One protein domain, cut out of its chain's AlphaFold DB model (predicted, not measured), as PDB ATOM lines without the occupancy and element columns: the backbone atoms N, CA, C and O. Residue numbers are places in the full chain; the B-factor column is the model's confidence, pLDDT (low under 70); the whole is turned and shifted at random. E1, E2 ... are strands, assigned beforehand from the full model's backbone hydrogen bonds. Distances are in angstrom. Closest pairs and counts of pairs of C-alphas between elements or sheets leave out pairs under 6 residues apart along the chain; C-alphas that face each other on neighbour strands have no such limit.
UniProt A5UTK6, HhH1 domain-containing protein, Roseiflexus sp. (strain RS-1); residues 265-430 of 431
ATOM      1  N   ILE A 265     -29.238-174.930  -4.718       71.06
ATOM      2  CA  ILE A 265     -28.185-175.822  -4.221       71.06
ATOM      3  C   ILE A 265     -26.972-174.971  -3.817       71.06
ATOM      4  O   ILE A 265     -26.378-174.273  -4.647       71.06
ATOM      5  N   LEU A 266     -26.606-175.043  -2.535       78.50
ATOM      6  CA  LEU A 266     -25.376-174.473  -1.992       78.50
ATOM      7  C   LEU A 266     -24.280-175.539  -1.991       78.50
ATOM      8  O   LEU A 266     -24.467-176.632  -1.455       78.50
ATOM      9  N   PHE A 267     -23.117-175.191  -2.533       79.81
ATOM     10  CA  PHE A 267     -21.898-175.992  -2.475       79.81
ATOM     11  C   PHE A 267     -20.969-175.407  -1.412       79.81
ATOM     12  O   PHE A 267     -20.430-174.311  -1.578       79.81
ATOM     13  N   ALA A 268     -20.776-176.140  -0.320       82.62
ATOM     14  CA  ALA A 268     -19.864-175.789   0.755       82.62
ATOM     15  C   ALA A 268     -18.504-176.468   0.546       82.62
ATOM     16  O   ALA A 268     -18.412-177.688   0.380       82.62
ATOM     17  N   ALA A 269     -17.440-175.671   0.581       83.31
ATOM     18  CA  ALA A 269     -16.059-176.118   0.513       83.31
ATOM     19  C   ALA A 269     -15.304-175.602   1.744       83.31
ATOM     20  O   ALA A 269     -15.274-174.401   1.996       83.31
ATOM     21  N   ILE A 270     -14.680-176.499   2.504       84.44
ATOM     22  CA  ILE A 270     -13.870-176.172   3.682       84.44
ATOM     23  C   ILE A 270     -12.440-176.616   3.406       84.44
ATOM     24  O   ILE A 270     -12.190-177.799   3.182       84.44
ATOM     25  N   LEU A 271     -11.507-175.671   3.421       84.69
ATOM     26  CA  LEU A 271     -10.086-175.911   3.232       84.69
ATOM     27  C   LEU A 271      -9.426-176.305   4.561       84.69
ATOM     28  O   LEU A 271      -9.436-175.533   5.520       84.69
ATOM     29  N   LEU A 272      -8.809-177.484   4.578       83.31
ATOM     30  CA  LEU A 272      -7.973-178.007   5.655       83.31
ATOM     31  C   LEU A 272      -6.493-177.944   5.250       83.31
ATOM     32  O   LEU A 272      -6.160-178.040   4.064       83.31
ATOM     33  N   ASP A 273      -5.592-177.835   6.223       81.81
ATOM     34  CA  ASP A 273      -4.144-177.909   5.991       81.81
ATOM     35  C   ASP A 273      -3.526-179.301   6.237       81.81
ATOM     36  O   ASP A 273      -4.222-180.318   6.345       81.81
ATOM     37  N   GLU A 274      -2.190-179.372   6.228       78.31
ATOM     38  CA  GLU A 274      -1.433-180.618   6.396       78.31
ATOM     39  C   GLU A 274      -1.586-181.205   7.808       78.31
ATOM     40  O   GLU A 274      -1.567-182.430   7.973       78.31
ATOM     41  N   GLU A 275      -1.824-180.347   8.797       74.56
ATOM     42  CA  GLU A 275      -2.141-180.688  10.180       74.56
ATOM     43  C   GLU A 275      -3.610-181.111  10.361       74.56
ATOM     44  O   GLU A 275      -3.912-181.870  11.280       74.56
ATOM     45  N   GLY A 276      -4.498-180.700   9.448       71.94
ATOM     46  CA  GLY A 276      -5.937-180.974   9.497       71.94
ATOM     47  C   GLY A 276      -6.759-179.835  10.105       71.94
ATOM     48  O   GLY A 276      -7.944-180.023  10.379       71.94
ATOM     49  N   GLU A 277      -6.150-178.664  10.299       82.12
ATOM     50  CA  GLU A 277      -6.803-177.466  10.813       82.12
ATOM     51  C   GLU A 277      -7.577-176.740   9.704       82.12
ATOM     52  O   GLU A 277      -7.132-176.673   8.554       82.12
ATOM     53  N   VAL A 278      -8.743-176.173  10.037       83.88
ATOM     54  CA  VAL A 278      -9.531-175.367   9.089       83.88
ATOM     55  C   VAL A 278      -8.829-174.035   8.826       83.88
ATOM     56  O   VAL A 278      -8.574-173.265   9.750       83.88
ATOM     57  N   ARG A 279      -8.559-173.737   7.549       81.56
ATOM     58  CA  ARG A 279      -7.955-172.467   7.111       81.56
ATOM     59  C   ARG A 279      -8.921-171.508   6.444       81.56
ATOM     60  O   ARG A 279      -8.760-170.302   6.601       81.56
ATOM     61  N   ASP A 280      -9.870-172.033   5.680       79.62
ATOM     62  CA  ASP A 280     -10.857-171.232   4.961       79.62
ATOM     63  C   ASP A 280     -12.144-172.043   4.766       79.62
ATOM     64  O   ASP A 280     -12.121-173.276   4.753       79.62
ATOM     65  N   ALA A 281     -13.271-171.359   4.621       82.75
ATOM     66  CA  ALA A 281     -14.572-171.969   4.399       82.75
ATOM     67  C   ALA A 281     -15.390-171.083   3.457       82.75
ATOM     68  O   ALA A 281     -15.638-169.911   3.736       82.75
ATOM     69  N   HIS A 282     -15.815-171.648   2.332       78.88
ATOM     70  CA  HIS A 282     -16.451-170.911   1.252       78.88
ATOM     71  C   HIS A 282     -17.735-171.596   0.781       78.88
ATOM     72  O   HIS A 282     -17.824-172.825   0.724       78.88
ATOM     73  N   LEU A 283     -18.729-170.786   0.422       79.06
ATOM     74  CA  LEU A 283     -19.980-171.225  -0.188       79.06
ATOM     75  C   LEU A 283     -20.021-170.721  -1.622       79.06
ATOM     76  O   LEU A 283     -19.856-169.531  -1.856       79.06
ATOM     77  N   THR A 284     -20.309-171.620  -2.552       71.31
ATOM     78  CA  THR A 284     -20.583-171.285  -3.952       71.31
ATOM     79  C   THR A 284     -21.985-171.726  -4.332       71.31
ATOM     80  O   THR A 284     -22.502-172.722  -3.821       71.31
ATOM     81  N   THR A 285     -22.617-170.976  -5.228       69.56
ATOM     82  CA  THR A 285     -23.910-171.340  -5.819       69.56
ATOM     83  C   THR A 285     -23.770-172.017  -7.179       69.56
ATOM     84  O   THR A 285     -22.743-171.905  -7.847       69.56
ATOM     85  N   ALA A 286     -24.813-172.728  -7.614       58.44
ATOM     86  CA  ALA A 286     -24.885-173.268  -8.970       58.44
ATOM     87  C   ALA A 286     -24.729-172.141 -10.018       58.44
ATOM     88  O   ALA A 286     -25.592-171.275 -10.139       58.44
ATOM     89  N   GLY A 287     -23.616-172.153 -10.761       55.62
ATOM     90  CA  GLY A 287     -23.250-171.116 -11.740       55.62
ATOM     91  C   GLY A 287     -22.129-170.167 -11.290       55.62
ATOM     92  O   GLY A 287     -21.625-169.393 -12.101       55.62
ATOM     93  N   GLU A 288     -21.705-170.245 -10.031       64.88
ATOM     94  CA  GLU A 288     -20.577-169.497  -9.476       64.88
ATOM     95  C   GLU A 288     -19.267-170.288  -9.645       64.88
ATOM     96  O   GLU A 288     -19.275-171.520  -9.668       64.88
ATOM     97  N   ILE A 289     -18.130-169.602  -9.804       58.66
ATOM     98  CA  ILE A 289     -16.835-170.274 -10.005       58.66
ATOM     99  C   ILE A 289     -16.330-170.772  -8.639       58.66
ATOM    100  O   ILE A 289     -16.075-169.935  -7.772       58.66
ATOM    101  N   PRO A 290     -16.154-172.091  -8.423       62.47
ATOM    102  CA  PRO A 290     -15.621-172.602  -7.165       62.47
ATOM    103  C   PRO A 290     -14.154-172.176  -6.976       62.47
ATOM    104  O   PRO A 290     -13.425-172.044  -7.963       62.47
ATOM    105  N   PRO A 291     -13.686-171.994  -5.727       66.81
ATOM    106  CA  PRO A 291     -12.299-171.628  -5.465       66.81
ATOM    107  C   PRO A 291     -11.325-172.697  -5.990       66.81
ATOM    108  O   PRO A 291     -11.573-173.899  -5.852       66.81
ATOM    109  N   GLU A 292     -10.198-172.261  -6.566       66.56
ATOM    110  CA  GLU A 292      -9.168-173.122  -7.178       66.56
ATOM    111  C   GLU A 292      -8.314-173.876  -6.133       66.56
ATOM    112  O   GLU A 292      -7.091-173.771  -6.075       66.56
ATOM    113  N   TRP A 293      -8.964-174.676  -5.292       71.75
ATOM    114  CA  TRP A 293      -8.352-175.515  -4.257       71.75
ATOM    115  C   TRP A 293      -8.235-176.984  -4.712       71.75
ATOM    116  O   TRP A 293      -8.561-177.914  -3.969       71.75
ATOM    117  N   ASN A 294      -7.860-177.215  -5.973       58.25
ATOM    118  CA  ASN A 294      -7.935-178.548  -6.590       58.25
ATOM    119  C   ASN A 294      -6.902-179.553  -6.042       58.25
ATOM    120  O   ASN A 294      -7.198-180.743  -6.012       58.25
ATOM    121  N   ASP A 295      -5.757-179.075  -5.545       57.81
ATOM    122  CA  ASP A 295      -4.673-179.906  -4.985       57.81
ATOM    123  C   ASP A 295      -4.596-179.858  -3.441       57.81
ATOM    124  O   ASP A 295      -3.600-180.265  -2.845       57.81
ATOM    125  N   GLN A 296      -5.615-179.310  -2.771       68.88
ATOM    126  CA  GLN A 296      -5.619-179.093  -1.318       68.88
ATOM    127  C   GLN A 296      -6.630-180.007  -0.611       68.88
ATOM    128  O   GLN A 296      -7.560-180.529  -1.231       68.88
ATOM    129  N   ARG A 297      -6.468-180.209   0.706       78.25
ATOM    130  CA  ARG A 297      -7.390-181.026   1.511       78.25
ATOM    131  C   ARG A 297      -8.704-180.284   1.732       78.25
ATOM    132  O   ARG A 297      -8.903-179.637   2.752       78.25
ATOM    133  N   VAL A 298      -9.601-180.350   0.757       78.25
ATOM    134  CA  VAL A 298     -10.887-179.655   0.826       78.25
ATOM    135  C   VAL A 298     -12.000-180.638   1.136       78.25
ATOM    136  O   VAL A 298     -12.308-181.507   0.316       78.25
ATOM    137  N   ALA A 299     -12.647-180.453   2.284       78.31
ATOM    138  CA  ALA A 299     -13.909-181.105   2.570       78.31
ATOM    139  C   ALA A 299     -15.020-180.425   1.754       78.31
ATOM    140  O   ALA A 299     -15.194-179.208   1.833       78.31
ATOM    141  N   ARG A 300     -15.748-181.191   0.937       81.12
ATOM    142  CA  ARG A 300     -16.804-180.676   0.050       81.12
ATOM    143  C   ARG A 300     -18.127-181.360   0.363       81.12
ATOM    144  O   ARG A 300     -18.186-182.585   0.409       81.12
ATOM    145  N   PHE A 301     -19.180-180.572   0.537       79.50
ATOM    146  CA  PHE A 301     -20.551-181.058   0.669       79.50
ATOM    147  C   PHE A 301     -21.521-180.093  -0.015       79.50
ATOM    148  O   PHE A 301     -21.195-178.933  -0.259       79.50
ATOM    149  N   PHE A 302     -22.708-180.577  -0.357       78.44
ATOM    150  CA  PHE A 302     -23.774-179.765  -0.933       78.44
ATOM    151  C   PHE A 302     -25.022-179.868  -0.064       78.44
ATOM    152  O   PHE A 302     -25.225-180.872   0.623       78.44
ATOM    153  N   MET A 303     -25.858-178.836  -0.094       73.44
ATOM    154  CA  MET A 303     -27.166-178.866   0.549       73.44
ATOM    155  C   MET A 303     -28.204-178.087  -0.246       73.44
ATOM    156  O   MET A 303     -27.893-177.160  -0.994       73.44
ATOM    157  N   GLU A 304     -29.453-178.473  -0.040       64.38
ATOM    158  CA  GLU A 304     -30.622-177.755  -0.515       64.38
ATOM    159  C   GLU A 304     -30.811-176.487   0.334       64.38
ATOM    160  O   GLU A 304     -30.881-176.578   1.562       64.38
ATOM    161  N   ALA A 305     -30.870-175.307  -0.290       60.66
ATOM    162  CA  ALA A 305     -31.257-174.077   0.391       60.66
ATOM    163  C   ALA A 305     -32.572-173.533  -0.167       60.66
ATOM    164  O   ALA A 305     -32.746-173.356  -1.378       60.66
ATOM    165  N   VAL A 306     -33.475-173.208   0.758       53.28
ATOM    166  CA  VAL A 306     -34.612-172.322   0.498       53.28
ATOM    167  C   VAL A 306     -34.062-170.967   0.045       53.28
ATOM    168  O   VAL A 306     -32.995-170.546   0.503       53.28
ATOM    169  N   ALA A 307     -34.764-170.309  -0.881       51.09
ATOM    170  CA  ALA A 307     -34.332-169.044  -1.469       51.09
ATOM    171  C   ALA A 307     -33.901-168.031  -0.383       51.09
ATOM    172  O   ALA A 307     -34.584-167.912   0.640       51.09
ATOM    173  N   PRO A 308     -32.782-167.306  -0.576       53.69
ATOM    174  CA  PRO A 308     -32.289-166.373   0.427       53.69
ATOM    175  C   PRO A 308     -33.342-165.293   0.671       53.69
ATOM    176  O   PRO A 308     -33.712-164.563  -0.247       53.69
ATOM    177  N   ALA A 309     -33.823-165.184   1.910       45.19
ATOM    178  CA  ALA A 309     -34.669-164.066   2.304       45.19
ATOM    179  C   ALA A 309     -33.885-162.764   2.088       45.19
ATOM    180  O   ALA A 309     -32.730-162.706   2.514       45.19
ATOM    181  N   ASP A 310     -34.506-161.746   1.470       40.94
ATOM    182  CA  ASP A 310     -33.925-160.437   1.104       40.94
ATOM    183  C   ASP A 310     -33.355-159.658   2.311       40.94
ATOM    184  O   ASP A 310     -33.877-158.640   2.772       40.94
ATOM    185  N   THR A 311     -32.246-160.153   2.845       46.94
ATOM    186  CA  THR A 311     -31.633-159.701   4.087       46.94
ATOM    187  C   THR A 311     -30.394-158.919   3.708       46.94
ATOM    188  O   THR A 311     -29.311-159.472   3.525       46.94
ATOM    189  N   THR A 312     -30.597-157.612   3.534       40.53
ATOM    190  CA  THR A 312     -29.554-156.635   3.186       40.53
ATOM    191  C   THR A 312     -28.269-156.911   3.962       40.53
ATOM    192  O   THR A 312     -28.287-156.925   5.195       40.53
ATOM    193  N   SER A 313     -27.167-157.103   3.226       45.66
ATOM    194  CA  SER A 313     -25.853-157.508   3.731       45.66
ATOM    195  C   SER A 313     -25.428-156.703   4.960       45.66
ATOM    196  O   SER A 313     -24.909-155.592   4.862       45.66
ATOM    197  N   SER A 314     -25.652-157.298   6.124       49.59
ATOM    198  CA  SER A 314     -25.135-156.836   7.405       49.59
ATOM    199  C   SER A 314     -23.870-157.640   7.701       49.59
ATOM    200  O   SER A 314     -23.767-158.788   7.270       49.59
ATOM    201  N   ASN A 315     -22.893-157.052   8.397       58.53
ATOM    202  CA  ASN A 315     -21.648-157.742   8.763       58.53
ATOM    203  C   ASN A 315     -21.917-158.763   9.877       58.53
ATOM    204  O   ASN A 315     -21.584-158.528  11.035       58.53
ATOM    205  N   ILE A 316     -22.566-159.864   9.512       69.00
ATOM    206  CA  ILE A 316     -22.927-160.963  10.397       69.00
ATOM    207  C   ILE A 316     -21.787-161.977  10.356       69.00
ATOM    208  O   ILE A 316     -21.386-162.424   9.281       69.00
ATOM    209  N   ALA A 317     -21.265-162.333  11.523       75.19
ATOM    210  CA  ALA A 317     -20.201-163.311  11.674       75.19
ATOM    211  C   ALA A 317     -20.715-164.520  12.462       75.19
ATOM    212  O   ALA A 317     -21.373-164.379  13.496       75.19
ATOM    213  N   LEU A 318     -20.423-165.716  11.952       81.62
ATOM    214  CA  LEU A 318     -20.807-166.984  12.561       81.62
ATOM    215  C   LEU A 318     -19.578-167.622  13.206       81.62
ATOM    216  O   LEU A 318     -18.570-167.872  12.541       81.62
ATOM    217  N   HIS A 319     -19.674-167.904  14.499       82.69
ATOM    218  CA  HIS A 319     -18.600-168.464  15.307       82.69
ATOM    219  C   HIS A 319     -19.049-169.774  15.960       82.69
ATOM    220  O   HIS A 319     -20.213-169.938  16.329       82.69
ATOM    221  N   ILE A 320     -18.109-170.709  16.106       84.69
ATOM    222  CA  ILE A 320     -18.285-171.941  16.878       84.69
ATOM    223  C   ILE A 320     -17.349-171.848  18.083       84.69
ATOM    224  O   ILE A 320     -16.127-171.902  17.944       84.69
ATOM    225  N   ASP A 321     -17.933-171.699  19.263       84.00
ATOM    226  CA  ASP A 321     -17.244-171.583  20.540       84.00
ATOM    227  C   ASP A 321     -17.222-172.918  21.285       84.00
ATOM    228  O   ASP A 321     -18.198-173.669  21.289       84.00
ATOM    229  N   ASN A 322     -16.112-173.181  21.979       83.12
ATOM    230  CA  ASN A 322     -15.881-174.395  22.768       83.12
ATOM    231  C   ASN A 322     -16.223-175.720  22.038       83.12
ATOM    232  O   ASN A 322     -16.924-176.550  22.622       83.12
ATOM    233  N   PRO A 323     -15.745-175.959  20.797       85.75
ATOM    234  CA  PRO A 323     -15.955-177.234  20.118       85.75
ATOM    235  C   PRO A 323     -15.244-178.368  20.863       85.75
ATOM    236  O   PRO A 323     -14.017-178.441  20.917       85.75
ATOM    237  N   LEU A 324     -16.040-179.268  21.429       81.94
ATOM    238  CA  LEU A 324     -15.612-180.463  22.140       81.94
ATOM    239  C   LEU A 324     -16.200-181.690  21.445       81.94
ATOM    240  O   LEU A 324     -17.396-181.965  21.546       81.94
ATOM    241  N   ILE A 325     -15.351-182.433  20.741       83.81
ATOM    242  CA  ILE A 325     -15.732-183.666  20.049       83.81
ATOM    243  C   ILE A 325     -15.078-184.837  20.776       83.81
ATOM    244  O   ILE A 325     -13.857-184.989  20.753       83.81
ATOM    245  N   GLU A 326     -15.892-185.660  21.432       83.31
ATOM    246  CA  GLU A 326     -15.433-186.773  22.266       83.31
ATOM    247  C   GLU A 326     -16.049-188.107  21.844       83.31
ATOM    248  O   GLU A 326     -17.132-188.177  21.261       83.31
ATOM    249  N   LEU A 327     -15.357-189.199  22.178       81.56
ATOM    250  CA  LEU A 327     -15.841-190.555  21.959       81.56
ATOM    251  C   LEU A 327     -16.527-191.086  23.227       81.56
ATOM    252  O   LEU A 327     -15.883-191.625  24.130       81.56
ATOM    253  N   ILE A 328     -17.850-190.957  23.290       81.12
ATOM    254  CA  ILE A 328     -18.669-191.453  24.399       81.12
ATOM    255  C   ILE A 328     -18.950-192.953  24.253       81.12
ATOM    256  O   ILE A 328     -19.094-193.489  23.152       81.12
ATOM    257  N   ARG A 329     -19.055-193.673  25.375       70.56
ATOM    258  CA  ARG A 329     -19.476-195.083  25.359       70.56
ATOM    259  C   ARG A 329     -20.984-195.155  25.107       70.56
ATOM    260  O   ARG A 329     -21.755-194.545  25.846       70.56
ATOM    261  N   ALA A 330     -21.404-195.926  24.108       63.09
ATOM    262  CA  ALA A 330     -22.822-196.124  23.829       63.09
ATOM    263  C   ALA A 330     -23.527-196.851  24.991       63.09
ATOM    264  O   ALA A 330     -22.915-197.632  25.727       63.09
ATOM    265  N   GLN A 331     -24.833-196.612  25.151       57.44
ATOM    266  CA  GLN A 331     -25.640-197.311  26.154       57.44
ATOM    267  C   GLN A 331     -25.585-198.840  25.939       57.44
ATOM    268  O   GLN A 331     -25.594-199.293  24.789       57.44
ATOM    269  N   PRO A 332     -25.550-199.647  27.019       42.03
ATOM    270  CA  PRO A 332     -25.447-201.101  26.918       42.03
ATOM    271  C   PRO A 332     -26.682-201.677  26.209       42.03
ATOM    272  O   PRO A 332     -27.758-201.762  26.794       42.03
ATOM    273  N   GLY A 333     -26.518-202.056  24.939       52.25
ATOM    274  CA  GLY A 333     -27.603-202.562  24.090       52.25
ATOM    275  C   GLY A 333     -27.452-202.271  22.592       52.25
ATOM    276  O   GLY A 333     -28.075-202.966  21.794       52.25
ATOM    277  N   LYS A 334     -26.617-201.302  22.181       50.06
ATOM    278  CA  LYS A 334     -26.265-201.094  20.762       50.06
ATOM    279  C   LYS A 334     -24.955-201.795  20.377       50.06
ATOM    280  O   LYS A 334     -24.077-201.993  21.211       50.06
ATOM    281  N   ARG A 335     -24.852-202.181  19.097       46.59
ATOM    282  CA  ARG A 335     -23.773-203.017  18.528       46.59
ATOM    283  C   ARG A 335     -22.396-202.334  18.537       46.59
ATOM    284  O   ARG A 335     -21.391-203.018  18.693       46.59
ATOM    285  N   ASN A 336     -22.367-201.004  18.437       55.03
ATOM    286  CA  ASN A 336     -21.150-200.203  18.544       55.03
ATOM    287  C   ASN A 336     -20.939-199.793  20.004       55.03
ATOM    288  O   ASN A 336     -21.802-199.150  20.597       55.03
ATOM    289  N   ALA A 337     -19.789-200.143  20.585       65.19
ATOM    290  CA  ALA A 337     -19.466-199.811  21.976       65.19
ATOM    291  C   ALA A 337     -19.219-198.307  22.206       65.19
ATOM    292  O   ALA A 337     -19.245-197.845  23.347       65.19
ATOM    293  N   TYR A 338     -18.986-197.548  21.136       72.25
ATOM    294  CA  TYR A 338     -18.593-196.145  21.162       72.25
ATOM    295  C   TYR A 338     -19.351-195.335  20.108       72.25
ATOM    296  O   TYR A 338     -19.727-195.867  19.063       72.25
ATOM    297  N   ARG A 339     -19.550-194.052  20.403       81.31
ATOM    298  CA  ARG A 339     -20.233-193.057  19.577       81.31
ATOM    299  C   ARG A 339     -19.497-191.720  19.693       81.31
ATOM    300  O   ARG A 339     -18.980-191.408  20.760       81.31
ATOM    301  N   LEU A 340     -19.449-190.938  18.624       84.56
ATOM    302  CA  LEU A 340     -18.946-189.566  18.642       84.56
ATOM    303  C   LEU A 340     -20.031-188.629  19.182       84.56
ATOM    304  O   LEU A 340     -21.180-188.715  18.758       84.56
ATOM    305  N   SER A 341     -19.665-187.731  20.091       83.38
ATOM    306  CA  SER A 341     -20.522-186.651  20.580       83.38
ATOM    307  C   SER A 341     -19.788-185.331  20.388       83.38
ATOM    308  O   SER A 341     -18.740-185.106  20.994       83.38
ATOM    309  N   ALA A 342     -20.312-184.482  19.508       85.88
ATOM    310  CA  ALA A 342     -19.804-183.144  19.250       85.88
ATOM    311  C   ALA A 342     -20.682-182.119  19.972       85.88
ATOM    312  O   ALA A 342     -21.854-181.953  19.642       85.88
ATOM    313  N   ASN A 343     -20.110-181.435  20.957       85.94
ATOM    314  CA  ASN A 343     -20.752-180.374  21.718       85.94
ATOM    315  C   ASN A 343     -20.049-179.058  21.402       85.94
ATOM    316  O   ASN A 343     -18.826-178.994  21.484       85.94
ATOM    317  N   ALA A 344     -20.793-178.008  21.069       86.38
ATOM    318  CA  ALA A 344     -20.255-176.650  21.038       86.38
ATOM    319  C   ALA A 344     -21.382-175.627  21.230       86.38
ATOM    320  O   ALA A 344     -22.558-175.983  21.346       86.38
ATOM    321  N   THR A 345     -21.018-174.350  21.237       84.69
ATOM    322  CA  THR A 345     -21.961-173.232  21.191       84.69
ATOM    323  C   THR A 345     -21.794-172.511  19.862       84.69
ATOM    324  O   THR A 345     -20.688-172.105  19.523       84.69
ATOM    325  N   VAL A 346     -22.873-172.323  19.103       84.06
ATOM    326  CA  VAL A 346     -22.858-171.370  17.983       84.06
ATOM    327  C   VAL A 346     -23.077-169.977  18.549       84.06
ATOM    328  O   VAL A 346     -24.070-169.772  19.248       84.06
ATOM    329  N   ARG A 347     -22.204-169.026  18.212       81.69
ATOM    330  CA  ARG A 347     -22.432-167.590  18.408       81.69
ATOM    331  C   ARG A 347     -22.651-166.913  17.059       81.69
ATOM    332  O   ARG A 347     -21.890-167.126  16.118       81.69
ATOM    333  N   ILE A 348     -23.671-166.064  16.987       76.06
ATOM    334  CA  ILE A 348     -23.909-165.151  15.869       76.06
ATOM    335  C   ILE A 348     -23.621-163.731  16.359       76.06
ATOM    336  O   ILE A 348     -24.284-163.235  17.272       76.06
ATOM    337  N   GLU A 349     -22.633-163.078  15.757       71.06
ATOM    338  CA  GLU A 349     -22.278-161.681  16.015       71.06
ATOM    339  C   GLU A 349     -22.727-160.797  14.837       71.06
ATOM    340  O   GLU A 349     -22.804-161.260  13.702       71.06
ATOM    341  N   GLY A 350     -23.049-159.523  15.092       59.62
ATOM    342  CA  GLY A 350     -23.362-158.550  14.032       59.62
ATOM    343  C   GLY A 350     -24.831-158.436  13.599       59.62
ATOM    344  O   GLY A 350     -25.104-157.861  12.547       59.62
ATOM    345  N   VAL A 351     -25.782-158.938  14.395       54.41
ATOM    346  CA  VAL A 351     -27.226-158.839  14.110       54.41
ATOM    347  C   VAL A 351     -27.927-157.959  15.151       54.41
ATOM    348  O   VAL A 351     -27.871-158.248  16.347       54.41
ATOM    349  N   ASP A 352     -28.688-156.958  14.700       50.66
ATOM    350  CA  ASP A 352     -29.879-156.502  15.429       50.66
ATOM    351  C   ASP A 352     -30.890-157.665  15.402       50.66
ATOM    352  O   ASP A 352     -31.713-157.764  14.493       50.66
ATOM    353  N   THR A 353     -30.803-158.598  16.361       51.69
ATOM    354  CA  THR A 353     -31.577-159.869  16.438       51.69
ATOM    355  C   THR A 353     -33.089-159.677  16.685       51.69
ATOM    356  O   THR A 353     -33.764-160.530  17.262       51.69
ATOM    357  N   VAL A 354     -33.635-158.531  16.283       48.28
ATOM    358  CA  VAL A 354     -34.833-157.894  16.840       48.28
ATOM    359  C   VAL A 354     -36.142-158.379  16.202       48.28
ATOM    360  O   VAL A 354     -37.195-158.218  16.818       48.28
ATOM    361  N   THR A 355     -36.115-158.986  15.007       49.34
ATOM    362  CA  THR A 355     -37.346-159.177  14.203       49.34
ATOM    363  C   THR A 355     -37.612-160.578  13.646       49.34
ATOM    364  O   THR A 355     -38.765-160.859  13.326       49.34
ATOM    365  N   ALA A 356     -36.620-161.466  13.544       54.22
ATOM    366  CA  ALA A 356     -36.817-162.842  13.074       54.22
ATOM    367  C   ALA A 356     -35.830-163.805  13.749       54.22
ATOM    368  O   ALA A 356     -34.692-163.433  14.029       54.22
ATOM    369  N   GLY A 357     -36.276-165.036  14.020       62.06
ATOM    370  CA  GLY A 357     -35.386-166.121  14.437       62.06
ATOM    371  C   GLY A 357     -34.588-166.659  13.247       62.06
ATOM    372  O   GLY A 357     -35.089-166.652  12.124       62.06
ATOM    373  N   VAL A 358     -33.359-167.113  13.491       71.56
ATOM    374  CA  VAL A 358     -32.422-167.566  12.446       71.56
ATOM    375  C   VAL A 358     -32.236-169.078  12.538       71.56
ATOM    376  O   VAL A 358     -32.035-169.607  13.631       71.56
ATOM    377  N   SER A 359     -32.284-169.777  11.403       74.00
ATOM    378  CA  SER A 359     -32.098-171.231  11.325       74.00
ATOM    379  C   SER A 359     -30.667-171.576  10.914       74.00
ATOM    380  O   SER A 359     -30.310-171.530   9.742       74.00
ATOM    381  N   ALA A 360     -29.831-171.955  11.879       79.50
ATOM    382  CA  ALA A 360     -28.494-172.468  11.604       79.50
ATOM    383  C   ALA A 360     -28.537-173.987  11.380       79.50
ATOM    384  O   ALA A 360     -29.139-174.725  12.159       79.50
ATOM    385  N   HIS A 361     -27.860-174.469  10.345       83.81
ATOM    386  CA  HIS A 361     -27.616-175.883  10.095       83.81
ATOM    387  C   HIS A 361     -26.189-176.231  10.503       83.81
ATOM    388  O   HIS A 361     -25.233-175.573  10.093       83.81
ATOM    389  N   LEU A 362     -26.041-177.275  11.310       86.56
ATOM    390  CA  LEU A 362     -24.756-177.785  11.757       86.56
ATOM    391  C   LEU A 362     -24.473-179.157  11.172       86.56
ATOM    392  O   LEU A 362     -25.371-179.990  11.059       86.56
ATOM    393  N   PHE A 363     -23.205-179.390  10.854       87.69
ATOM    394  CA  PHE A 363     -22.711-180.584  10.190       87.69
ATOM    395  C   PHE A 363     -21.498-181.110  10.951       87.69
ATOM    396  O   PHE A 363     -20.478-180.427  11.059       87.69
ATOM    397  N   LEU A 364     -21.596-182.340  11.456       88.25
ATOM    398  CA  LEU A 364     -20.433-183.105  11.886       88.25
ATOM    399  C   LEU A 364     -19.913-183.881  10.673       88.25
ATOM    400  O   LEU A 364     -20.586-184.780  10.169       88.25
ATOM    401  N   LEU A 365     -18.724-183.520  10.206       89.06
ATOM    402  CA  LEU A 365     -18.072-184.085   9.030       89.06
ATOM    403  C   LEU A 365     -16.861-184.929   9.446       89.06
ATOM    404  O   LEU A 365     -16.162-184.614  10.410       89.06
ATOM    405  N   ALA A 366     -16.582-185.975   8.676       87.62
ATOM    406  CA  ALA A 366     -15.367-186.772   8.749       87.62
ATOM    407  C   ALA A 366     -14.682-186.765   7.378       87.62
ATOM    408  O   ALA A 366     -15.150-187.387   6.424       87.62
ATOM    409  N   TYR A 367     -13.574-186.039   7.277       86.75
ATOM    410  CA  TYR A 367     -12.760-185.966   6.071       86.75
ATOM    411  C   TYR A 367     -11.713-187.083   6.085       86.75
ATOM    412  O   TYR A 367     -10.819-187.078   6.929       86.75
ATOM    413  N   ASN A 368     -11.823-188.055   5.183       86.50
ATOM    414  CA  ASN A 368     -10.872-189.157   5.088       86.50
ATOM    415  C   ASN A 368      -9.525-188.637   4.556       86.50
ATOM    416  O   ASN A 368      -9.450-188.106   3.449       86.50
ATOM    417  N   LEU A 369      -8.459-188.788   5.344       82.00
ATOM    418  CA  LEU A 369      -7.116-188.309   5.002       82.00
ATOM    419  C   LEU A 369      -6.410-189.184   3.955       82.00
ATOM    420  O   LEU A 369      -5.471-188.705   3.321       82.00
ATOM    421  N   ASP A 370      -6.851-190.434   3.778       82.00
ATOM    422  CA  ASP A 370      -6.296-191.385   2.812       82.00
ATOM    423  C   ASP A 370      -7.020-191.314   1.452       82.00
ATOM    424  O   ASP A 370      -6.369-191.374   0.408       82.00
ATOM    425  N   SER A 371      -8.357-191.187   1.441       81.31
ATOM    426  CA  SER A 371      -9.164-191.132   0.202       81.31
ATOM    427  C   SER A 371      -9.560-189.723  -0.248       81.31
ATOM    428  O   SER A 371     -10.055-189.562  -1.362       81.31
ATOM    429  N   HIS A 372      -9.336-188.699   0.584       80.12
ATOM    430  CA  HIS A 372      -9.790-187.314   0.387       80.12
ATOM    431  C   HIS A 372     -11.324-187.128   0.327       80.12
ATOM    432  O   HIS A 372     -11.810-186.068  -0.078       80.12
ATOM    433  N   GLU A 373     -12.102-188.127   0.751       82.06
ATOM    434  CA  GLU A 373     -13.570-188.106   0.722       82.06
ATOM    435  C   GLU A 373     -14.180-187.493   1.989       82.06
ATOM    436  O   GLU A 373     -13.751-187.757   3.114       82.06
ATOM    437  N   THR A 374     -15.246-186.707   1.818       83.44
ATOM    438  CA  THR A 374     -15.983-186.082   2.929       83.44
ATOM    439  C   THR A 374     -17.214-186.906   3.274       83.44
ATOM    440  O   THR A 374     -18.111-187.049   2.449       83.44
ATOM    441  N   HIS A 375     -17.279-187.411   4.503       84.38
ATOM    442  CA  HIS A 375     -18.428-188.145   5.023       84.38
ATOM    443  C   HIS A 375     -19.217-187.245   5.976       84.38
ATOM    444  O   HIS A 375     -18.655-186.710   6.932       84.38
ATOM    445  N   ILE A 376     -20.518-187.073   5.742       87.50
ATOM    446  CA  ILE A 376     -21.403-186.355   6.668       87.50
ATOM    447  C   ILE A 376     -21.858-187.355   7.734       87.50
ATOM    448  O   ILE A 376     -22.602-188.282   7.428       87.50
ATOM    449  N   LEU A 377     -21.398-187.193   8.976       85.94
ATOM    450  CA  LEU A 377     -21.722-188.114  10.068       85.94
ATOM    451  C   LEU A 377     -23.084-187.819  10.695       85.94
ATOM    452  O   LEU A 377     -23.801-188.746  11.057       85.94
ATOM    453  N   ASN A 378     -23.420-186.545  10.904       86.50
ATOM    454  CA  ASN A 378     -24.723-186.120  11.422       86.50
ATOM    455  C   ASN A 378     -24.966-184.639  11.094       86.50
ATOM    456  O   ASN A 378     -24.017-183.863  10.947       86.50
ATOM    457  N   THR A 379     -26.236-184.258  11.000       85.69
ATOM    458  CA  THR A 379     -26.705-182.902  10.727       85.69
ATOM    459  C   THR A 379     -27.775-182.490  11.739       85.69
ATOM    460  O   THR A 379     -28.637-183.284  12.111       85.69
ATOM    461  N   ALA A 380     -27.732-181.243  12.206       83.81
ATOM    462  CA  ALA A 380     -28.721-180.707  13.140       83.81
ATOM    463  C   ALA A 380     -29.128-179.284  12.754       83.81
ATOM    464  O   ALA A 380     -28.279-178.409  12.602       83.81
ATOM    465  N   GLY A 381     -30.434-179.047  12.640       82.38
ATOM    466  CA  GLY A 381     -30.994-177.700  12.563       82.38
ATOM    467  C   GLY A 381     -31.173-177.114  13.964       82.38
ATOM    468  O   GLY A 381     -31.808-177.730  14.819       82.38
ATOM    469  N   VAL A 382     -30.639-175.917  14.191       79.06
ATOM    470  CA  VAL A 382     -30.799-175.130  15.417       79.06
ATOM    471  C   VAL A 382     -31.449-173.803  15.046       79.06
ATOM    472  O   VAL A 382     -30.859-172.982  14.349       79.06
ATOM    473  N   SER A 383     -32.672-173.580  15.527       76.12
ATOM    474  CA  SER A 383     -33.351-172.291  15.380       76.12
ATOM    475  C   SER A 383     -33.048-171.411  16.592       76.12
ATOM    476  O   SER A 383     -33.387-171.768  17.724       76.12
ATOM    477  N   LEU A 384     -32.401-170.270  16.364       71.69
ATOM    478  CA  LEU A 384     -32.168-169.255  17.386       71.69
ATOM    479  C   LEU A 384     -33.399-168.352  17.485       71.69
ATOM    480  O   LEU A 384     -33.867-167.799  16.489       71.69
ATOM    481  N   ALA A 385     -33.921-168.187  18.701       67.81
ATOM    482  CA  ALA A 385     -35.024-167.271  18.965       67.81
ATOM    483  C   ALA A 385     -34.609-165.810  18.718       67.81
ATOM    484  O   ALA A 385     -33.453-165.445  18.924       67.81
ATOM    485  N   ALA A 386     -35.563-164.950  18.347       64.81
ATOM    486  CA  ALA A 386     -35.320-163.510  18.254       64.81
ATOM    487  C   ALA A 386     -34.763-162.973  19.591       64.81
ATOM    488  O   ALA A 386     -35.321-163.240  20.659       64.81
ATOM    489  N   GLY A 387     -33.644-162.250  19.533       63.50
ATOM    490  CA  GLY A 387     -32.869-161.803  20.694       63.50
ATOM    491  C   GLY A 387     -31.746-162.743  21.162       63.50
ATOM    492  O   GLY A 387     -30.909-162.307  21.948       63.50
ATOM    493  N   ALA A 388     -31.684-164.001  20.707       68.56
ATOM    494  CA  ALA A 388     -30.648-164.953  21.113       68.56
ATOM    495  C   ALA A 388     -29.442-164.921  20.157       68.56
ATOM    496  O   ALA A 388     -29.574-165.220  18.973       68.56
ATOM    497  N   THR A 389     -28.261-164.588  20.680       72.50
ATOM    498  CA  THR A 389     -26.991-164.571  19.927       72.50
ATOM    499  C   THR A 389     -26.150-165.831  20.116       72.50
ATOM    500  O   THR A 389     -25.171-166.007  19.400       72.50
ATOM    501  N   GLU A 390     -26.499-166.704  21.066       80.88
ATOM    502  CA  GLU A 390     -25.785-167.952  21.348       80.88
ATOM    503  C   GLU A 390     -26.760-169.124  21.499       80.88
ATOM    504  O   GLU A 390     -27.810-168.986  22.133       80.88
ATOM    505  N   ALA A 391     -26.396-170.290  20.958       80.06
ATOM    506  CA  ALA A 391     -27.140-171.536  21.133       80.06
ATOM    507  C   ALA A 391     -26.187-172.737  21.314       80.06
ATOM    508  O   ALA A 391     -25.370-173.001  20.426       80.06
ATOM    509  N   PRO A 392     -26.272-173.484  22.434       83.62
ATOM    510  CA  PRO A 392     -25.543-174.735  22.597       83.62
ATOM    511  C   PRO A 392     -26.185-175.843  21.757       83.62
ATOM    512  O   PRO A 392     -27.410-175.912  21.635       83.62
ATOM    513  N   PHE A 393     -25.366-176.744  21.226       82.31
ATOM    514  CA  PHE A 393     -25.821-177.912  20.477       82.31
ATOM    515  C   PHE A 393     -25.026-179.166  20.849       82.31
ATOM    516  O   PHE A 393     -23.873-179.092  21.278       82.31
ATOM    517  N   THR A 394     -25.649-180.321  20.618       83.50
ATOM    518  CA  THR A 394     -25.042-181.647  20.766       83.50
ATOM    519  C   THR A 394     -25.376-182.476  19.529       83.50
ATOM    520  O   THR A 394     -26.546-182.652  19.188       83.50
ATOM    521  N   LEU A 395     -24.345-182.981  18.857       84.56
ATOM    522  CA  LEU A 395     -24.409-183.816  17.660       84.56
ATOM    523  C   LEU A 395     -23.814-185.190  17.984       84.56
ATOM    524  O   LEU A 395     -22.598-185.365  18.017       84.56
ATOM    525  N   ASP A 396     -24.685-186.166  18.222       85.06
ATOM    526  CA  ASP A 396     -24.308-187.550  18.507       85.06
ATOM    527  C   ASP A 396     -24.332-188.383  17.214       85.06
ATOM    528  O   ASP A 396     -25.395-188.523  16.610       85.06
ATOM    529  N   SER A 397     -23.211-188.976  16.792       84.06
ATOM    530  CA  SER A 397     -23.162-189.875  15.627       84.06
ATOM    531  C   SER A 397     -22.334-191.131  15.861       84.06
ATOM    532  O   SER A 397     -21.323-191.108  16.562       84.06
ATOM    533  N   ASP A 398     -22.772-192.246  15.284       82.50
ATOM    534  CA  ASP A 398     -22.021-193.498  15.337       82.50
ATOM    535  C   ASP A 398     -20.719-193.372  14.499       82.50
ATOM    536  O   ASP A 398     -20.551-192.448  13.703       82.50
ATOM    537  N   LEU A 399     -19.733-194.238  14.751       81.94
ATOM    538  CA  LEU A 399     -18.420-194.145  14.099       81.94
ATOM    539  C   LEU A 399     -18.513-194.383  12.573       81.94
ATOM    540  O   LEU A 399     -19.262-195.277  12.172       81.94
ATOM    541  N   PRO A 400     -17.733-193.652  11.744       80.00
ATOM    542  CA  PRO A 400     -17.562-193.974  10.325       80.00
ATOM    543  C   PRO A 400     -16.848-195.320  10.123       80.00
ATOM    544  O   PRO A 400     -16.460-195.992  11.082       80.00
ATOM    545  N   GLU A 401     -16.669-195.702   8.858       81.44
ATOM    546  CA  GLU A 401     -15.934-196.905   8.461       81.44
ATOM    547  C   GLU A 401     -14.461-196.906   8.918       81.44
ATOM    548  O   GLU A 401     -13.955-195.965   9.529       81.44
ATOM    549  N   VAL A 402     -13.754-198.005   8.652       81.69
ATOM    550  CA  VAL A 402     -12.346-198.185   9.028       81.69
ATOM    551  C   VAL A 402     -11.449-197.256   8.200       81.69
ATOM    552  O   VAL A 402     -11.304-197.443   6.995       81.69
ATOM    553  N   GLY A 403     -10.789-196.297   8.853       84.19
ATOM    554  CA  GLY A 403      -9.941-195.306   8.188       84.19
ATOM    555  C   GLY A 403      -9.351-194.254   9.132       84.19
ATOM    556  O   GLY A 403      -9.568-194.287  10.351       84.19
ATOM    557  N   HIS A 404      -8.591-193.317   8.560       86.88
ATOM    558  CA  HIS A 404      -8.070-192.135   9.251       86.88
ATOM    559  C   HIS A 404      -8.861-190.904   8.800       86.88
ATOM    560  O   HIS A 404      -8.794-190.504   7.639       86.88
ATOM    561  N   TYR A 405      -9.600-190.293   9.721       87.50
ATOM    562  CA  TYR A 405     -10.474-189.164   9.433       87.50
ATOM    563  C   TYR A 405     -10.052-187.941  10.236       87.50
ATOM    564  O   TYR A 405      -9.836-188.020  11.442       87.50
ATOM    565  N   GLN A 406     -10.011-186.790   9.582       89.38
ATOM    566  CA  GLN A 406     -10.022-185.501  10.246       89.38
ATOM    567  C   GLN A 406     -11.480-185.124  10.520       89.38
ATOM    568  O   GLN A 406     -12.273-184.987   9.585       89.38
ATOM    569  N   LEU A 407     -11.863-184.998  11.793       89.06
ATOM    570  CA  LEU A 407     -13.200-184.517  12.138       89.06
ATOM    571  C   LEU A 407     -13.264-183.005  11.914       89.06
ATOM    572  O   LEU A 407     -12.306-182.286  12.203       89.06
ATOM    573  N   VAL A 408     -14.386-182.521  11.391       88.62
ATOM    574  CA  VAL A 408     -14.639-181.098  11.140       88.62
ATOM    575  C   VAL A 408     -16.071-180.792  11.547       88.62
ATOM    576  O   VAL A 408     -16.993-181.537  11.218       88.62
ATOM    577  N   LEU A 409     -16.263-179.698  12.272       88.19
ATOM    578  CA  LEU A 409     -17.566-179.225  12.710       88.19
ATOM    579  C   LEU A 409     -17.880-177.933  11.965       88.19
ATOM    580  O   LEU A 409     -17.195-176.932  12.157       88.19
ATOM    581  N   ALA A 410     -18.885-177.966  11.095       87.00
ATOM    582  CA  ALA A 410     -19.299-176.816  10.302       87.00
ATOM    583  C   ALA A 410     -20.666-176.302  10.762       87.00
ATOM    584  O   ALA A 410     -21.553-177.090  11.091       87.00
ATOM    585  N   ALA A 411     -20.841-174.984  10.759       86.56
ATOM    586  CA  ALA A 411     -22.113-174.316  10.994       86.56
ATOM    587  C   ALA A 411     -22.398-173.359   9.833       86.56
ATOM    588  O   ALA A 411     -21.504-172.665   9.347       86.56
ATOM    589  N   LEU A 412     -23.644-173.357   9.372       85.31
ATOM    590  CA  LEU A 412     -24.071-172.717   8.136       85.31
ATOM    591  C   LEU A 412     -25.448-172.083   8.321       85.31
ATOM    592  O   LEU A 412     -26.386-172.756   8.736       85.31
ATOM    593  N   ILE A 413     -25.586-170.805   7.981       81.75
ATOM    594  CA  ILE A 413     -26.888-170.140   7.853       81.75
ATOM    595  C   ILE A 413     -27.184-170.016   6.351       81.75
ATOM    596  O   ILE A 413     -26.582-169.155   5.697       81.75
ATOM    597  N   PRO A 414     -28.037-170.885   5.768       73.31
ATOM    598  CA  PRO A 414     -28.254-170.924   4.323       73.31
ATOM    599  C   PRO A 414     -28.894-169.636   3.789       73.31
ATOM    600  O   PRO A 414     -28.495-169.160   2.727       73.31
ATOM    601  N   GLU A 415     -29.803-169.014   4.546       70.75
ATOM    602  CA  GLU A 415     -30.507-167.786   4.152       70.75
ATOM    603  C   GLU A 415     -29.558-166.584   4.028       70.75
ATOM    604  O   GLU A 415     -29.778-165.699   3.206       70.75
ATOM    605  N   MET A 416     -28.488-166.567   4.830       71.38
ATOM    606  CA  MET A 416     -27.478-165.501   4.855       71.38
ATOM    607  C   MET A 416     -26.216-165.850   4.053       71.38
ATOM    608  O   MET A 416     -25.349-164.995   3.891       71.38
ATOM    609  N   ARG A 417     -26.096-167.096   3.567       73.00
ATOM    610  CA  ARG A 417     -24.887-167.661   2.939       73.00
ATOM    611  C   ARG A 417     -23.620-167.459   3.785       73.00
ATOM    612  O   ARG A 417     -22.581-167.047   3.273       73.00
ATOM    613  N   ILE A 418     -23.701-167.768   5.079       78.62
ATOM    614  CA  ILE A 418     -22.556-167.701   6.001       78.62
ATOM    615  C   ILE A 418     -22.185-169.118   6.425       78.62
ATOM    616  O   ILE A 418     -22.999-169.795   7.050       78.62
ATOM    617  N   LEU A 419     -20.958-169.540   6.117       84.44
ATOM    618  CA  LEU A 419     -20.358-170.798   6.558       84.44
ATOM    619  C   LEU A 419     -19.189-170.494   7.494       84.44
ATOM    620  O   LEU A 419     -18.356-169.643   7.201       84.44
ATOM    621  N   THR A 420     -19.107-171.232   8.592       84.31
ATOM    622  CA  THR A 420     -17.931-171.290   9.461       84.31
ATOM    623  C   THR A 420     -17.629-172.752   9.764       84.31
ATOM    624  O   THR A 420     -18.538-173.589   9.775       84.31
ATOM    625  N   ALA A 421     -16.367-173.090  10.000       87.62
ATOM    626  CA  ALA A 421     -15.977-174.447  10.344       87.62
ATOM    627  C   ALA A 421     -14.786-174.455  11.298       87.62
ATOM    628  O   ALA A 421     -13.922-173.583  11.233       87.62
ATOM    629  N   VAL A 422     -14.747-175.454  12.177       87.38
ATOM    630  CA  VAL A 422     -13.644-175.679  13.113       87.38
ATOM    631  C   VAL A 422     -13.209-177.140  13.067       87.38
ATOM    632  O   VAL A 422     -14.021-178.065  12.978       87.38
ATOM    633  N   SER A 423     -11.901-177.332  13.119       86.06
ATOM    634  CA  SER A 423     -11.200-178.608  13.183       86.06
ATOM    635  C   SER A 423     -11.494-179.340  14.495       86.06
ATOM    636  O   SER A 423     -11.442-178.771  15.584       86.06
ATOM    637  N   GLY A 424     -11.801-180.628  14.388       83.19
ATOM    638  CA  GLY A 424     -11.896-181.554  15.510       83.19
ATOM    639  C   GLY A 424     -10.590-182.318  15.767       83.19
ATOM    640  O   GLY A 424      -9.593-182.122  15.073       83.19
ATOM    641  N   PRO A 425     -10.585-183.253  16.728       84.81
ATOM    642  CA  PRO A 425      -9.484-184.193  16.879       84.81
ATOM    643  C   PRO A 425      -9.444-185.187  15.699       84.81
ATOM    644  O   PRO A 425     -10.499-185.572  15.182       84.81
ATOM    645  N   PRO A 426      -8.254-185.672  15.301       85.38
ATOM    646  CA  PRO A 426      -8.140-186.743  14.320       85.38
ATOM    647  C   PRO A 426      -8.687-188.056  14.896       85.38
ATOM    648  O   PRO A 426      -8.355-188.469  16.011       85.38
ATOM    649  N   LEU A 427      -9.509-188.740  14.108       83.94
ATOM    650  CA  LEU A 427     -10.146-190.006  14.435       83.94
ATOM    651  C   LEU A 427      -9.494-191.146  13.650       83.94
ATOM    652  O   LEU A 427      -9.361-191.091  12.429       83.94
ATOM    653  N   ARG A 428      -9.150-192.228  14.348       84.94
ATOM    654  CA  ARG A 428      -8.694-193.474  13.730       84.94
ATOM    655  C   ARG A 428      -9.652-194.600  14.078       84.94
ATOM    656  O   ARG A 428      -9.713-195.013  15.235       84.94
ATOM    657  N   VAL A 429     -10.357-195.112  13.078       80.94
ATOM    658  CA  VAL A 429     -11.212-196.292  13.218       80.94
ATOM    659  C   VAL A 429     -10.409-197.519  12.793       80.94
ATOM    660  O   VAL A 429      -9.804-197.534  11.723       80.94
ATOM    661  N   THR A 430     -10.368-198.539  13.646       79.00
ATOM    662  CA  THR A 430      -9.687-199.819  13.395       79.00
ATOM    663  C   THR A 430     -10.708-200.958  13.317       79.00
ATOM    664  O   THR A 430     -11.726-200.860  14.006       79.00
TER     665      THR A 430
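Overview. This is residues 265 to 430 of the 431 residues of the protein "HhH1 domain-containing protein" of Roseiflexus sp. (strain RS-1) (UniProt A5UTK6). Three antiparallel sheets are stacked face to face, with the four-stranded sheet E7 E6 E9 E10 in the middle, E4 E5 E8 over one of its faces and E2 E1 E3 over the other. The middle sheet and E4 E5 E8 make a sandwich whose strands come close along both sides, E10 by E4 and E7 by E8. The printed part has 166 residues with no named helix and ten named strands, E1 to E10 in chain order, 104 residues in all; the class is all strand. The whole is compact, with a radius of gyration of the C-alphas of 16.4 A and spans of 49 by 39 by 25 A.

Along the chain. In the largest sheet, E7 is residues 374 to 384, E6 residues 358 to 368 with 31.4 A from first to last C-alpha, E9 residues 403 to 413 with 30.3 A, and E10 residues 418 to 429 with 31.6 A. E7 bends by 65 degrees at residue 377 and E10 by 62 degrees at residue 425. E4, residues 317 to 329, spans 34.6 A, and E5, residues 338 to 349, spans 35.0 A; E8 is residues 390 to 398. E1, residues 265 to 272, begins at C-alpha 265 (-28.185, -175.822, -4.221); E2 is residues 278 to 285 and E3 residues 297 to 305. E10 ends at C-alpha 429 (-11.212, -196.292, 13.218).

Arrangement. The sheet E7 E6 E9 E10 is twisted, with edge strands E7 and E10. N 363 and O 410 of E6 and E9 are 2.8 A apart, within hydrogen-bond range. So are N 362 and O 380 of the hairpin E6 and E7, 2.8 A, and N 411 and O 420 of the hairpin E9 and E10, 2.9 A. This sheet is face to face with E4 E5 E8, 7.8 A centre to centre where they face each other, their strands at 33 degrees. The closest C-alphas of E4 and E10 are those of Leu 318 and Thr 420, 6.0 A; of E7 and E8, those of Asn 378 and Ser 397, 5.8 A. N 343 and O 324 of the hairpin E4 and E5 are within hydrogen-bond range at 2.8 A, and so are N 342 and O 395 of the neighbour strands E5 and E8 at 2.9 A. The sheet E2 E1 E3 is face to face with the largest sheet at 9.2 A, strands at 51 degrees. The closest C-alphas of E2 and E10 are those of Val 278 and Ser 423, 5.5 A. N 268 and O 301 of E1 and E3 are 2.8 A apart; N 269 and O 282 of the hairpin E1 and E2, 2.9 A. E1 and E5 are apart, for instance.

Size, cuts and confidence. The C-alphas farthest apart, those of Thr 312 and Pro 332, are 50.6 A apart. The printed part has no cut. The links E2 to E3 and E3 to E4 are long, 11 residues each. The mean pLDDT of the printed part is 75.0; 44 residues are under 70, among them residues 304 to 316, 330 to 337 and 350 to 357.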